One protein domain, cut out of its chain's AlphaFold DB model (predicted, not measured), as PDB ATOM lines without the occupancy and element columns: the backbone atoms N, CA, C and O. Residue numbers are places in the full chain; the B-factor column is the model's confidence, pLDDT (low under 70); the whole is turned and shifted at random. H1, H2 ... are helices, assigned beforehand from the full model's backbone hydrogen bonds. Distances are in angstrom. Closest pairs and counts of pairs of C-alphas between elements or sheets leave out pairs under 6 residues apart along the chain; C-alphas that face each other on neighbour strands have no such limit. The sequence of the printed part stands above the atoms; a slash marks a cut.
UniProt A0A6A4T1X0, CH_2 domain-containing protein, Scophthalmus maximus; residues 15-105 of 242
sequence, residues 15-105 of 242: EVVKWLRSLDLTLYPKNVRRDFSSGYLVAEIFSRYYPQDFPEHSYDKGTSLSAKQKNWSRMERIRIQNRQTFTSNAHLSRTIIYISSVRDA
ATOM      1  N   GLU A  15      16.541  37.146 -18.141       77.88
ATOM      2  CA  GLU A  15      17.465  36.410 -19.012       77.88
ATOM      3  C   GLU A  15      18.808  36.117 -18.332       77.88
ATOM      4  O   GLU A  15      19.346  35.022 -18.465       77.88
ATOM      5  N   VAL A  16      19.316  37.054 -17.527       76.69
ATOM      6  CA  VAL A  16      20.546  36.860 -16.743       76.69
ATOM      7  C   VAL A  16      20.310  35.842 -15.634       76.69
ATOM      8  O   VAL A  16      21.145  34.976 -15.409       76.69
ATOM      9  N   VAL A  17      19.150  35.890 -14.976       78.12
ATOM     10  CA  VAL A  17      18.757  34.895 -13.966       78.12
ATOM     11  C   VAL A  17      18.671  33.489 -14.565       78.12
ATOM     12  O   VAL A  17      19.190  32.540 -13.982       78.12
ATOM     13  N   LYS A  18      18.042  33.345 -15.738       81.75
ATOM     14  CA  LYS A  18      17.942  32.059 -16.440       81.75
ATOM     15  C   LYS A  18      19.324  31.529 -16.826       81.75
ATOM     16  O   LYS A  18      19.601  30.355 -16.611       81.75
ATOM     17  N   TRP A  19      20.191  32.402 -17.330       85.38
ATOM     18  CA  TRP A  19      21.573  32.065 -17.658       85.38
ATOM     19  C   TRP A  19      22.381  31.634 -16.424       85.38
ATOM     20  O   TRP A  19      23.002  30.576 -16.448       85.38
ATOM     21  N   LEU A  20      22.303  32.370 -15.312       82.50
ATOM     22  CA  LEU A  20      22.976  31.985 -14.065       82.50
ATOM     23  C   LEU A  20      22.523  30.612 -13.562       82.50
ATOM     24  O   LEU A  20      23.341  29.849 -13.059       82.50
ATOM     25  N   ARG A  21      21.238  30.272 -13.729       83.50
ATOM     26  CA  ARG A  21      20.730  28.935 -13.389       83.50
ATOM     27  C   ARG A  21      21.270  27.839 -14.303       83.50
ATOM     28  O   ARG A  21      21.487  26.746 -13.816       83.50
ATOM     29  N   SER A  22      21.508  28.119 -15.585       85.44
ATOM     30  CA  SER A  22      22.101  27.132 -16.506       85.44
ATOM     31  C   SER A  22      23.584  26.836 -16.256       85.44
ATOM     32  O   SER A  22      24.116  25.907 -16.846       85.44
ATOM     33  N   LEU A  23      24.258  27.630 -15.417       82.00
ATOM     34  CA  LEU A  23      25.679  27.462 -15.098       82.00
ATOM     35  C   LEU A  23      25.934  26.516 -13.912       82.00
ATOM     36  O   LEU A  23      27.096  26.324 -13.547       82.00
ATOM     37  N   ASP A  24      24.873  25.975 -13.300       83.00
ATOM     38  CA  ASP A  24      24.916  25.085 -12.132       83.00
ATOM     39  C   ASP A  24      25.901  25.563 -11.055       83.00
ATOM     40  O   ASP A  24      26.803  24.846 -10.622       83.00
ATOM     41  N   LEU A  25      25.781  26.830 -10.655       83.81
ATOM     42  CA  LEU A  25      26.630  27.421  -9.621       83.81
ATOM     43  C   LEU A  25      26.331  26.798  -8.248       83.81
ATOM     44  O   LEU A  25      25.180  26.538  -7.897       83.81
ATOM     45  N   THR A  26      27.372  26.632  -7.443       81.25
ATOM     46  CA  THR A  26      27.345  26.118  -6.068       81.25
ATOM     47  C   THR A  26      26.575  27.054  -5.139       81.25
ATOM     48  O   THR A  26      25.941  26.609  -4.181       81.25
ATOM     49  N   LEU A  27      26.614  28.364  -5.415       75.88
ATOM     50  CA  LEU A  27      25.892  29.387  -4.664       75.88
ATOM     51  C   LEU A  27      25.013  30.231  -5.585       75.88
ATOM     52  O   LEU A  27      25.479  30.842  -6.543       75.88
ATOM     53  N   TYR A  28      23.731  30.333  -5.238       79.69
ATOM     54  CA  TYR A  28      22.806  31.218  -5.935       79.69
ATOM     55  C   TYR A  28      22.672  32.561  -5.195       79.69
ATOM     56  O   TYR A  28      22.344  32.562  -4.001       79.69
ATOM     57  N   PRO A  29      22.887  33.710  -5.867       76.75
ATOM     58  CA  PRO A  29      22.871  35.015  -5.216       76.75
ATOM     59  C   PRO A  29      21.464  35.374  -4.725       76.75
ATOM     60  O   PRO A  29      20.515  35.457  -5.507       76.75
ATOM     61  N   LYS A  30      21.336  35.642  -3.422       75.75
ATOM     62  CA  LYS A  30      20.104  36.167  -2.806       75.75
ATOM     63  C   LYS A  30      20.083  37.689  -2.844       75.75
ATOM     64  O   LYS A  30      19.026  38.293  -3.011       75.75
ATOM     65  N   ASN A  31      21.249  38.316  -2.697       77.50
ATOM     66  CA  ASN A  31      21.418  39.756  -2.805       77.50
ATOM     67  C   ASN A  31      22.512  40.044  -3.828       77.50
ATOM     68  O   ASN A  31      23.690  40.088  -3.494       77.50
ATOM     69  N   VAL A  32      22.096  40.280  -5.073       74.75
ATOM     70  CA  VAL A  32      22.977  40.459  -6.235       74.75
ATOM     71  C   VAL A  32      24.111  41.440  -5.937       74.75
ATOM     72  O   VAL A  32      25.278  41.108  -6.100       74.75
ATOM     73  N   ARG A  33      23.807  42.634  -5.417       72.62
ATOM     74  CA  ARG A  33      24.850  43.635  -5.146       72.62
ATOM     75  C   ARG A  33      25.867  43.136  -4.120       72.62
ATOM     76  O   ARG A  33      27.063  43.337  -4.297       72.62
ATOM     77  N   ARG A  34      25.408  42.479  -3.054       75.75
ATOM     78  CA  ARG A  34      26.283  41.973  -1.988       75.75
ATOM     79  C   ARG A  34      27.087  40.755  -2.440       75.75
ATOM     80  O   ARG A  34      28.299  40.736  -2.233       75.75
ATOM     81  N   ASP A  35      26.438  39.782  -3.057       79.12
ATOM     82  CA  ASP A  35      27.024  38.479  -3.366       79.12
ATOM     83  C   ASP A  35      28.029  38.603  -4.517       79.12
ATOM     84  O   ASP A  35      29.138  38.073  -4.427       79.12
ATOM     85  N   PHE A  36      27.726  39.427  -5.529       80.81
ATOM     86  CA  PHE A  36      28.685  39.740  -6.590       80.81
ATOM     87  C   PHE A  36      29.842  40.617  -6.095       80.81
ATOM     88  O   PHE A  36      30.954  40.435  -6.577       80.81
ATOM     89  N   SER A  37      29.647  41.487  -5.087       77.38
ATOM     90  CA  SER A  37      30.747  42.302  -4.521       77.38
ATOM     91  C   SER A  37      31.879  41.475  -3.904       77.38
ATOM     92  O   SER A  37      32.980  41.992  -3.717       77.38
ATOM     93  N   SER A  38      31.619  40.208  -3.557       82.06
ATOM     94  CA  SER A  38      32.625  39.316  -2.971       82.06
ATOM     95  C   SER A  38      33.734  38.919  -3.954       82.06
ATOM     96  O   SER A  38      34.834  38.558  -3.538       82.06
ATOM     97  N   GLY A  39      33.435  38.962  -5.256       82.50
ATOM     98  CA  GLY A  39      34.300  38.455  -6.318       82.50
ATOM     99  C   GLY A  39      34.324  36.925  -6.446       82.50
ATOM    100  O   GLY A  39      34.707  36.433  -7.500       82.50
ATOM    101  N   TYR A  40      33.862  36.166  -5.444       86.81
ATOM    102  CA  TYR A  40      33.852  34.696  -5.490       86.81
ATOM    103  C   TYR A  40      32.849  34.164  -6.519       86.81
ATOM    104  O   TYR A  40      33.217  33.392  -7.395       86.81
ATOM    105  N   LEU A  41      31.602  34.650  -6.485       86.19
ATOM    106  CA  LEU A  41      30.570  34.229  -7.443       86.19
ATOM    107  C   LEU A  41      30.964  34.560  -8.890       86.19
ATOM    108  O   LEU A  41      30.634  33.845  -9.829       86.19
ATOM    109  N   VAL A  42      31.700  35.655  -9.066       85.19
ATOM    110  CA  VAL A  42      32.238  36.068 -10.362       85.19
ATOM    111  C   VAL A  42      33.318  35.101 -10.831       85.19
ATOM    112  O   VAL A  42      33.285  34.665 -11.979       85.19
ATOM    113  N   ALA A  43      34.244  34.737  -9.946       86.25
ATOM    114  CA  ALA A  43      35.271  33.749 -10.240       86.25
ATOM    115  C   ALA A  43      34.681  32.369 -10.559       86.25
ATOM    116  O   ALA A  43      35.169  31.699 -11.460       86.25
ATOM    117  N   GLU A  44      33.607  31.976  -9.877       87.31
ATOM    118  CA  GLU A  44      32.884  30.733 -10.149       87.31
ATOM    119  C   GLU A  44      32.206  30.751 -11.527       87.31
ATOM    120  O   GLU A  44      32.293  29.789 -12.284       87.31
ATOM    121  N   ILE A  45      31.596  31.874 -11.917       86.38
ATOM    122  CA  ILE A  45      31.087  32.037 -13.284       86.38
ATOM    123  C   ILE A  45      32.233  31.891 -14.291       86.38
ATOM    124  O   ILE A  45      32.073  31.201 -15.294       86.38
ATOM    125  N   PHE A  46      33.395  32.499 -14.035       84.12
ATOM    126  CA  PHE A  46      34.547  32.373 -14.929       84.12
ATOM    127  C   PHE A  46      35.134  30.963 -14.976       84.12
ATOM    128  O   PHE A  46      35.527  30.538 -16.059       84.12
ATOM    129  N   SER A  47      35.155  30.221 -13.868       87.56
ATOM    130  CA  SER A  47      35.687  28.853 -13.827       87.56
ATOM    131  C   SER A  47      34.892  27.891 -14.714       87.56
ATOM    132  O   SER A  47      35.467  26.957 -15.271       87.56
ATOM    133  N   ARG A  48      33.595  28.157 -14.937       87.50
ATOM    134  CA  ARG A  48      32.759  27.401 -15.889       87.50
ATOM    135  C   ARG A  48      33.196  27.563 -17.343       87.50
ATOM    136  O   ARG A  48      33.005  26.645 -18.133       87.50
ATOM    137  N   TYR A  49      33.768  28.712 -17.700       82.12
ATOM    138  CA  TYR A  49      34.219  28.998 -19.065       82.12
ATOM    139  C   TYR A  49      35.724  28.779 -19.250       82.12
ATOM    140  O   TYR A  49      36.153  28.346 -20.315       82.12
ATOM    141  N   TYR A  50      36.514  29.058 -18.215       83.06
ATOM    142  CA  TYR A  50      37.974  29.032 -18.227       83.06
ATOM    143  C   TYR A  50      38.497  28.338 -16.955       83.06
ATOM    144  O   TYR A  50      39.077  28.992 -16.083       83.06
ATOM    145  N   PRO A  51      38.299  27.014 -16.814       82.62
ATOM    146  CA  PRO A  51      38.656  26.288 -15.593       82.62
ATOM    147  C   PRO A  51      40.161  26.313 -15.289       82.62
ATOM    148  O   PRO A  51      40.549  26.218 -14.128       82.62
ATOM    149  N   GLN A  52      41.003  26.468 -16.319       81.44
ATOM    150  CA  GLN A  52      42.461  26.558 -16.178       81.44
ATOM    151  C   GLN A  52      42.915  27.922 -15.640       81.44
ATOM    152  O   GLN A  52      43.843  27.992 -14.838       81.44
ATOM    153  N   ASP A  53      42.238  29.003 -16.037       79.38
ATOM    154  CA  ASP A  53      42.603  30.365 -15.636       79.38
ATOM    155  C   ASP A  53      41.981  30.761 -14.287       79.38
ATOM    156  O   ASP A  53      42.570  31.530 -13.526       79.38
ATOM    157  N   PHE A  54      40.795  30.229 -13.961       82.44
ATOM    158  CA  PHE A  54      40.055  30.546 -12.732       82.44
ATOM    159  C   PHE A  54      39.791  29.295 -11.887       82.44
ATOM    160  O   PHE A  54      38.648  28.853 -11.773       82.44
ATOM    161  N   PRO A  55      40.817  28.732 -11.228       81.69
ATOM    162  CA  PRO A  55      40.597  27.670 -10.261       81.69
ATOM    163  C   PRO A  55      39.760  28.188  -9.084       81.69
ATOM    164  O   PRO A  55      40.184  29.091  -8.359       81.69
ATOM    165  N   GLU A  56      38.580  27.603  -8.872       77.50
ATOM    166  CA  GLU A  56      37.613  28.027  -7.846       77.50
ATOM    167  C   GLU A  56      38.218  28.035  -6.432       77.50
ATOM    168  O   GLU A  56      38.045  28.993  -5.682       77.50
ATOM    169  N   HIS A  57      39.016  27.014  -6.102       80.75
ATOM    170  CA  HIS A  57      39.691  26.858  -4.804       80.75
ATOM    171  C   HIS A  57      40.673  27.992  -4.473       80.75
ATOM    172  O   HIS A  57      41.146  28.112  -3.346       80.75
ATOM    173  N   SER A  58      41.015  28.811  -5.464       82.69
ATOM    174  CA  SER A  58      41.956  29.911  -5.330       82.69
ATOM    175  C   SER A  58      41.291  31.222  -4.869       82.69
ATOM    176  O   SER A  58      41.990  32.210  -4.621       82.69
ATOM    177  N   TYR A  59      39.960  31.221  -4.742       85.00
ATOM    178  CA  TYR A  59      39.141  32.356  -4.328       85.00
ATOM    179  C   TYR A  59      38.502  32.108  -2.959       85.00
ATOM    180  O   TYR A  59      38.007  31.022  -2.666       85.00
ATOM    181  N   ASP A  60      38.491  33.143  -2.123       83.50
ATOM    182  CA  ASP A  60      37.940  33.074  -0.770       83.50
ATOM    183  C   ASP A  60      36.430  33.378  -0.782       83.50
ATOM    184  O   ASP A  60      35.994  34.369  -1.373       83.50
ATOM    185  N   LYS A  61      35.629  32.550  -0.101       83.44
ATOM    186  CA  LYS A  61      34.179  32.749   0.106       83.44
ATOM    187  C   LYS A  61      33.874  33.829   1.153       83.44
ATOM    188  O   LYS A  61      32.719  34.217   1.329       83.44
ATOM    189  N   GLY A  62      34.888  34.291   1.881       75.38
ATOM    190  CA  GLY A  62      34.775  35.267   2.952       75.38
ATOM    191  C   GLY A  62      34.206  36.614   2.498       75.38
ATOM    192  O   GLY A  62      34.519  37.147   1.436       75.38
ATOM    193  N   THR A  63      33.390  37.224   3.359       73.44
ATOM    194  CA  THR A  63      32.810  38.559   3.129       73.44
ATOM    195  C   THR A  63      33.700  39.700   3.628       73.44
ATOM    196  O   THR A  63      33.286  40.860   3.567       73.44
ATOM    197  N   SER A  64      34.895  39.389   4.145       76.38
ATOM    198  CA  SER A  64      35.839  40.381   4.665       76.38
ATOM    199  C   SER A  64      36.409  41.235   3.534       76.38
ATOM    200  O   SER A  64      36.588  40.774   2.410       76.38
ATOM    201  N   LEU A  65      36.721  42.493   3.829       71.69
ATOM    202  CA  LEU A  65      37.208  43.426   2.819       71.69
ATOM    203  C   LEU A  65      38.521  42.966   2.155       71.69
ATOM    204  O   LEU A  65      38.652  43.038   0.934       71.69
ATOM    205  N   SER A  66      39.445  42.414   2.948       73.19
ATOM    206  CA  SER A  66      40.706  41.859   2.443       73.19
ATOM    207  C   SER A  66      40.478  40.667   1.506       73.19
ATOM    208  O   SER A  66      41.115  40.586   0.457       73.19
ATOM    209  N   ALA A  67      39.538  39.770   1.838       78.00
ATOM    210  CA  ALA A  67      39.176  38.644   0.973       78.00
ATOM    211  C   ALA A  67      38.617  39.134  -0.371       78.00
ATOM    212  O   ALA A  67      39.083  38.704  -1.427       78.00
ATOM    213  N   LYS A  68      37.712  40.125  -0.345       82.12
ATOM    214  CA  LYS A  68      37.178  40.748  -1.566       82.12
ATOM    215  C   LYS A  68      38.296  41.308  -2.441       82.12
ATOM    216  O   LYS A  68      38.366  40.989  -3.622       82.12
ATOM    217  N   GLN A  69      39.201  42.111  -1.884       78.19
ATOM    218  CA  GLN A  69      40.304  42.703  -2.653       78.19
ATOM    219  C   GLN A  69      41.256  41.680  -3.243       78.19
ATOM    220  O   GLN A  69      41.670  41.845  -4.389       78.19
ATOM    221  N   LYS A  70      41.602  40.629  -2.495       80.50
ATOM    222  CA  LYS A  70      42.435  39.542  -3.018       80.50
ATOM    223  C   LYS A  70      41.757  38.864  -4.208       80.50
ATOM    224  O   LYS A  70      42.391  38.726  -5.254       80.50
ATOM    225  N   ASN A  71      40.468  38.540  -4.082       87.19
ATOM    226  CA  ASN A  71      39.673  37.954  -5.161       87.19
ATOM    227  C   ASN A  71      39.644  38.871  -6.399       87.19
ATOM    228  O   ASN A  71      39.966  38.434  -7.503       87.19
ATOM    229  N   TRP A  72      39.337  40.159  -6.220       83.25
ATOM    230  CA  TRP A  72      39.279  41.137  -7.313       83.25
ATOM    231  C   TRP A  72      40.630  41.382  -7.983       83.25
ATOM    232  O   TRP A  72      40.710  41.429  -9.209       83.25
ATOM    233  N   SER A  73      41.701  41.504  -7.198       80.56
ATOM    234  CA  SER A  73      43.053  41.737  -7.720       80.56
ATOM    235  C   SER A  73      43.541  40.557  -8.554       80.56
ATOM    236  O   SER A  73      44.229  40.744  -9.555       80.56
ATOM    237  N   ARG A  74      43.173  39.333  -8.159       83.19
ATOM    238  CA  ARG A  74      43.488  38.117  -8.914       83.19
ATOM    239  C   ARG A  74      42.785  38.099 -10.267       83.19
ATOM    240  O   ARG A  74      43.451  37.902 -11.280       83.19
ATOM    241  N   MET A  75      41.479  38.364 -10.288       80.56
ATOM    242  CA  MET A  75      40.715  38.417 -11.538       80.56
ATOM    243  C   MET A  75      41.227  39.511 -12.479       80.56
ATOM    244  O   MET A  75      41.325  39.281 -13.680       80.56
ATOM    245  N   GLU A  76      41.605  40.678 -11.946       79.12
ATOM    246  CA  GLU A  76      42.139  41.774 -12.763       79.12
ATOM    247  C   GLU A  76      43.470  41.402 -13.428       79.12
ATOM    248  O   GLU A  76      43.662  41.667 -14.613       79.12
ATOM    249  N   ARG A  77      44.372  40.718 -12.713       79.56
ATOM    250  CA  ARG A  77      45.630  40.233 -13.306       79.56
ATOM    251  C   ARG A  77      45.381  39.275 -14.469       79.56
ATOM    252  O   ARG A  77      45.981  39.444 -15.527       79.56
ATOM    253  N   ILE A  78      44.464  38.324 -14.296       78.50
ATOM    254  CA  ILE A  78      44.103  37.364 -15.350       78.50
ATOM    255  C   ILE A  78      43.449  38.092 -16.532       78.50
ATOM    256  O   ILE A  78      43.766  37.817 -17.686       78.50
ATOM    257  N   ARG A  79      42.588  39.084 -16.266       71.62
ATOM    258  CA  ARG A  79      41.959  39.911 -17.305       71.62
ATOM    259  C   ARG A  79      42.987  40.679 -18.134       71.62
ATOM    260  O   ARG A  79      42.846  40.754 -19.352       71.62
ATOM    261  N   ILE A  80      44.000  41.258 -17.489       69.12
ATOM    262  CA  ILE A  80      45.082  41.978 -18.170       69.12
ATOM    263  C   ILE A  80      45.909  41.020 -19.032       69.12
ATOM    264  O   ILE A  80      46.277  41.388 -20.147       69.12
ATOM    265  N   GLN A  81      46.153  39.801 -18.551       69.31
ATOM    266  CA  GLN A  81      46.922  38.783 -19.265       69.31
ATOM    267  C   GLN A  81      46.164  38.199 -20.471       69.31
ATOM    268  O   GLN A  81      46.756  37.999 -21.525       69.31
ATOM    269  N   ASN A  82      44.845  38.013 -20.353       68.25
ATOM    270  CA  ASN A  82      44.006  37.320 -21.338       68.25
ATOM    271  C   ASN A  82      42.958  38.253 -21.993       68.25
ATOM    272  O   ASN A  82      41.811  37.875 -22.221       68.25
ATOM    273  N   ARG A  83      43.328  39.504 -22.319       62.59
ATOM    274  CA  ARG A  83      42.389  40.539 -22.822       62.59
ATOM    275  C   ARG A  83      41.559  40.137 -24.048       62.59
ATOM    276  O   ARG A  83      40.448  40.638 -24.203       62.59
ATOM    277  N   GLN A  84      42.090  39.281 -24.921       58.28
ATOM    278  CA  GLN A  84      41.452  38.921 -26.193       58.28
ATOM    279  C   GLN A  84      40.420  37.787 -26.078       58.28
ATOM    280  O   GLN A  84      39.536  37.696 -26.922       58.28
ATOM    281  N   THR A  85      40.481  36.937 -25.047       61.25
ATOM    282  CA  THR A  85      39.598  35.758 -24.940       61.25
ATOM    283  C   THR A  85      38.234  36.099 -24.336       61.25
ATOM    284  O   THR A  85      37.211  35.571 -24.776       61.25
ATOM    285  N   PHE A  86      38.171  37.047 -23.393       60.66
ATOM    286  CA  PHE A  86      36.936  37.361 -22.657       60.66
ATOM    287  C   PHE A  86      35.858  38.112 -23.456       60.66
ATOM    288  O   PHE A  86      34.695  38.088 -23.058       60.66
ATOM    289  N   THR A  87      36.206  38.767 -24.569       58.69
ATOM    290  CA  THR A  87      35.265  39.573 -25.377       58.69
ATOM    291  C   THR A  87      34.377  38.735 -26.299       58.69
ATOM    292  O   THR A  87      33.377  39.233 -26.810       58.69
ATOM    293  N   SER A  88      34.711  37.458 -26.491       63.50
ATOM    294  CA  SER A  88      34.021  36.550 -27.415       63.50
ATOM    295  C   SER A  88      32.625  36.123 -26.939       63.50
ATOM    296  O   SER A  88      31.756  35.817 -27.751       63.50
ATOM    297  N   ASN A  89      32.367  36.137 -25.627       68.31
ATOM    298  CA  ASN A  89      31.086  35.728 -25.056       68.31
ATOM    299  C   ASN A  89      30.278  36.951 -24.592       68.31
ATOM    300  O   ASN A  89      30.676  37.677 -23.677       68.31
ATOM    301  N   ALA A  90      29.106  37.155 -25.199       68.25
ATOM    302  CA  ALA A  90      28.227  38.289 -24.917       68.25
ATOM    303  C   ALA A  90      27.696  38.311 -23.470       68.25
ATOM    304  O   ALA A  90      27.539  39.389 -22.892       68.25
ATOM    305  N   HIS A  91      27.446  37.150 -22.855       67.56
ATOM    306  CA  HIS A  91      26.981  37.059 -21.466       67.56
ATOM    307  C   HIS A  91      28.104  37.353 -20.470       67.56
ATOM    308  O   HIS A  91      27.882  38.088 -19.506       67.56
ATOM    309  N   LEU A  92      29.319  36.864 -20.735       67.56
ATOM    310  CA  LEU A  92      30.502  37.205 -19.938       67.56
ATOM    311  C   LEU A  92      30.848  38.683 -20.073       67.56
ATOM    312  O   LEU A  92      31.041  39.349 -19.064       67.56
ATOM    313  N   SER A  93      30.821  39.225 -21.289       67.50
ATOM    314  CA  SER A  93      31.066  40.648 -21.541       67.50
ATOM    315  C   SER A  93      30.055  41.530 -20.805       67.50
ATOM    316  O   SER A  93      30.442  42.472 -20.119       67.50
ATOM    317  N   ARG A  94      28.760  41.190 -20.856       67.25
ATOM    318  CA  ARG A  94      27.711  41.897 -20.098       67.25
ATOM    319  C   ARG A  94      27.899  41.784 -18.588       67.25
ATOM    320  O   ARG A  94      27.709  42.769 -17.883       67.25
ATOM    321  N   THR A  95      28.287  40.610 -18.097       66.44
ATOM    322  CA  THR A  95      28.539  40.371 -16.669       66.44
ATOM    323  C   THR A  95      29.749  41.162 -16.192       66.44
ATOM    324  O   THR A  95      29.670  41.826 -15.166       66.44
ATOM    325  N   ILE A  96      30.825  41.195 -16.980       67.44
ATOM    326  CA  ILE A  96      32.011  42.022 -16.741       67.44
ATOM    327  C   ILE A  96      31.644  43.505 -16.702       67.44
ATOM    328  O   ILE A  96      32.039  44.186 -15.766       67.44
ATOM    329  N   ILE A  97      30.874  44.006 -17.673       66.44
ATOM    330  CA  ILE A  97      30.431  45.410 -17.707       66.44
ATOM    331  C   ILE A  97      29.574  45.735 -16.481       66.44
ATOM    332  O   ILE A  97      29.790  46.756 -15.836       66.44
ATOM    333  N   TYR A  98      28.638  44.853 -16.116       65.69
ATOM    334  CA  TYR A  98      27.809  45.021 -14.925       65.69
ATOM    335  C   TYR A  98      28.660  45.051 -13.652       65.69
ATOM    336  O   TYR A  98      28.512  45.944 -12.825       65.69
ATOM    337  N   ILE A  99      29.605  44.128 -13.512       64.00
ATOM    338  CA  ILE A  99      30.502  44.053 -12.361       64.00
ATOM    339  C   ILE A  99      31.424  45.271 -12.284       64.00
ATOM    340  O   ILE A  99      31.564  45.845 -11.206       64.00
ATOM    341  N   SER A 100      32.003  45.695 -13.410       60.50
ATOM    342  CA  SER A 100      32.772  46.938 -13.505       60.50
ATOM    343  C   SER A 100      31.910  48.123 -13.083       60.50
ATOM    344  O   SER A 100      32.314  48.850 -12.195       60.50
ATOM    345  N   SER A 101      30.661  48.228 -13.548       57.00
ATOM    346  CA  SER A 101      29.740  49.292 -13.115       57.00
ATOM    347  C   SER A 101      29.357  49.233 -11.630       57.00
ATOM    348  O   SER A 101      29.015  50.251 -11.040       57.00
ATOM    349  N   VAL A 102      29.412  48.051 -11.005       56.22
ATOM    350  CA  VAL A 102      29.170  47.865  -9.564       56.22
ATOM    351  C   VAL A 102      30.417  48.204  -8.742       56.22
ATOM    352  O   VAL A 102      30.273  48.648  -7.604       56.22
ATOM    353  N   ARG A 103      31.619  48.023  -9.299       52.34
ATOM    354  CA  ARG A 103      32.895  48.414  -8.683       52.34
ATOM    355  C   ARG A 103      33.151  49.916  -8.841       52.34
ATOM    356  O   ARG A 103      33.379  50.592  -7.849       52.34
ATOM    357  N   ASP A 104      32.958  50.439 -10.048       43.56
ATOM    358  CA  ASP A 104      32.990  51.866 -10.402       43.56
ATOM    359  C   ASP A 104      31.775  52.632  -9.841       43.56
ATOM    360  O   ASP A 104      31.649  53.844 -10.006       43.56
ATOM    361  N   ALA A 105      30.866  51.944  -9.138       44.62
ATOM    362  CA  ALA A 105      29.898  52.594  -8.260       44.62
ATOM    363  C   ALA A 105      30.552  53.194  -6.998       44.62
ATOM    364  O   ALA A 105      29.837  53.764  -6.167       44.62
TER     365      ALA A 105
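Overview. This is residues 15 to 105 of the 242 residues of the protein "CH_2 domain-containing protein" of Scophthalmus maximus (UniProt A0A6A4T1X0). H3 is the middle of a rounded cluster of helices, with the longest, H4, along one side, H5 near it on another, short H2 across one end and H1 on the side away from H4. Residues 50 to 64 fold back from H3 to H4. The printed part has 91 residues with five named helices, H1 to H5, all helix, compact with a radius of gyration of the C-alphas of 12.3 A, spanning 32 by 30 by 27 A.

Along the chain. H4, residues 65 to 81, runs 24.6 A from C-alpha 65 at (37.208, 43.426, 2.819). H3 is residues 40 to 49, H2 32 to 37, H1 15 to 22. H5, residues 90 to 103, runs 19.7 A to C-alpha 103 at (32.895, 48.414, -8.683).

Arrangement. H4 touches H3 with residues 68 to 75 alone, closest C-alphas Asn 71 and Tyr 40 at 6.7 A, a shallow tilt of 28 degrees, the same way. H5 touches H2, closest C-alphas Ile 99 and Phe 36 at 7.4 A, with residues 99 to 103 alone. H1 and H4 are apart. Each O i to N i+4 pair is within hydrogen-bond range in H1, H2, H4 and H5, and 5 of 6 in H3.

Size, cuts and confidence. The printed part has no cut. The link H3 to H4 is long. Residues 80 to 105 have pLDDT under 70.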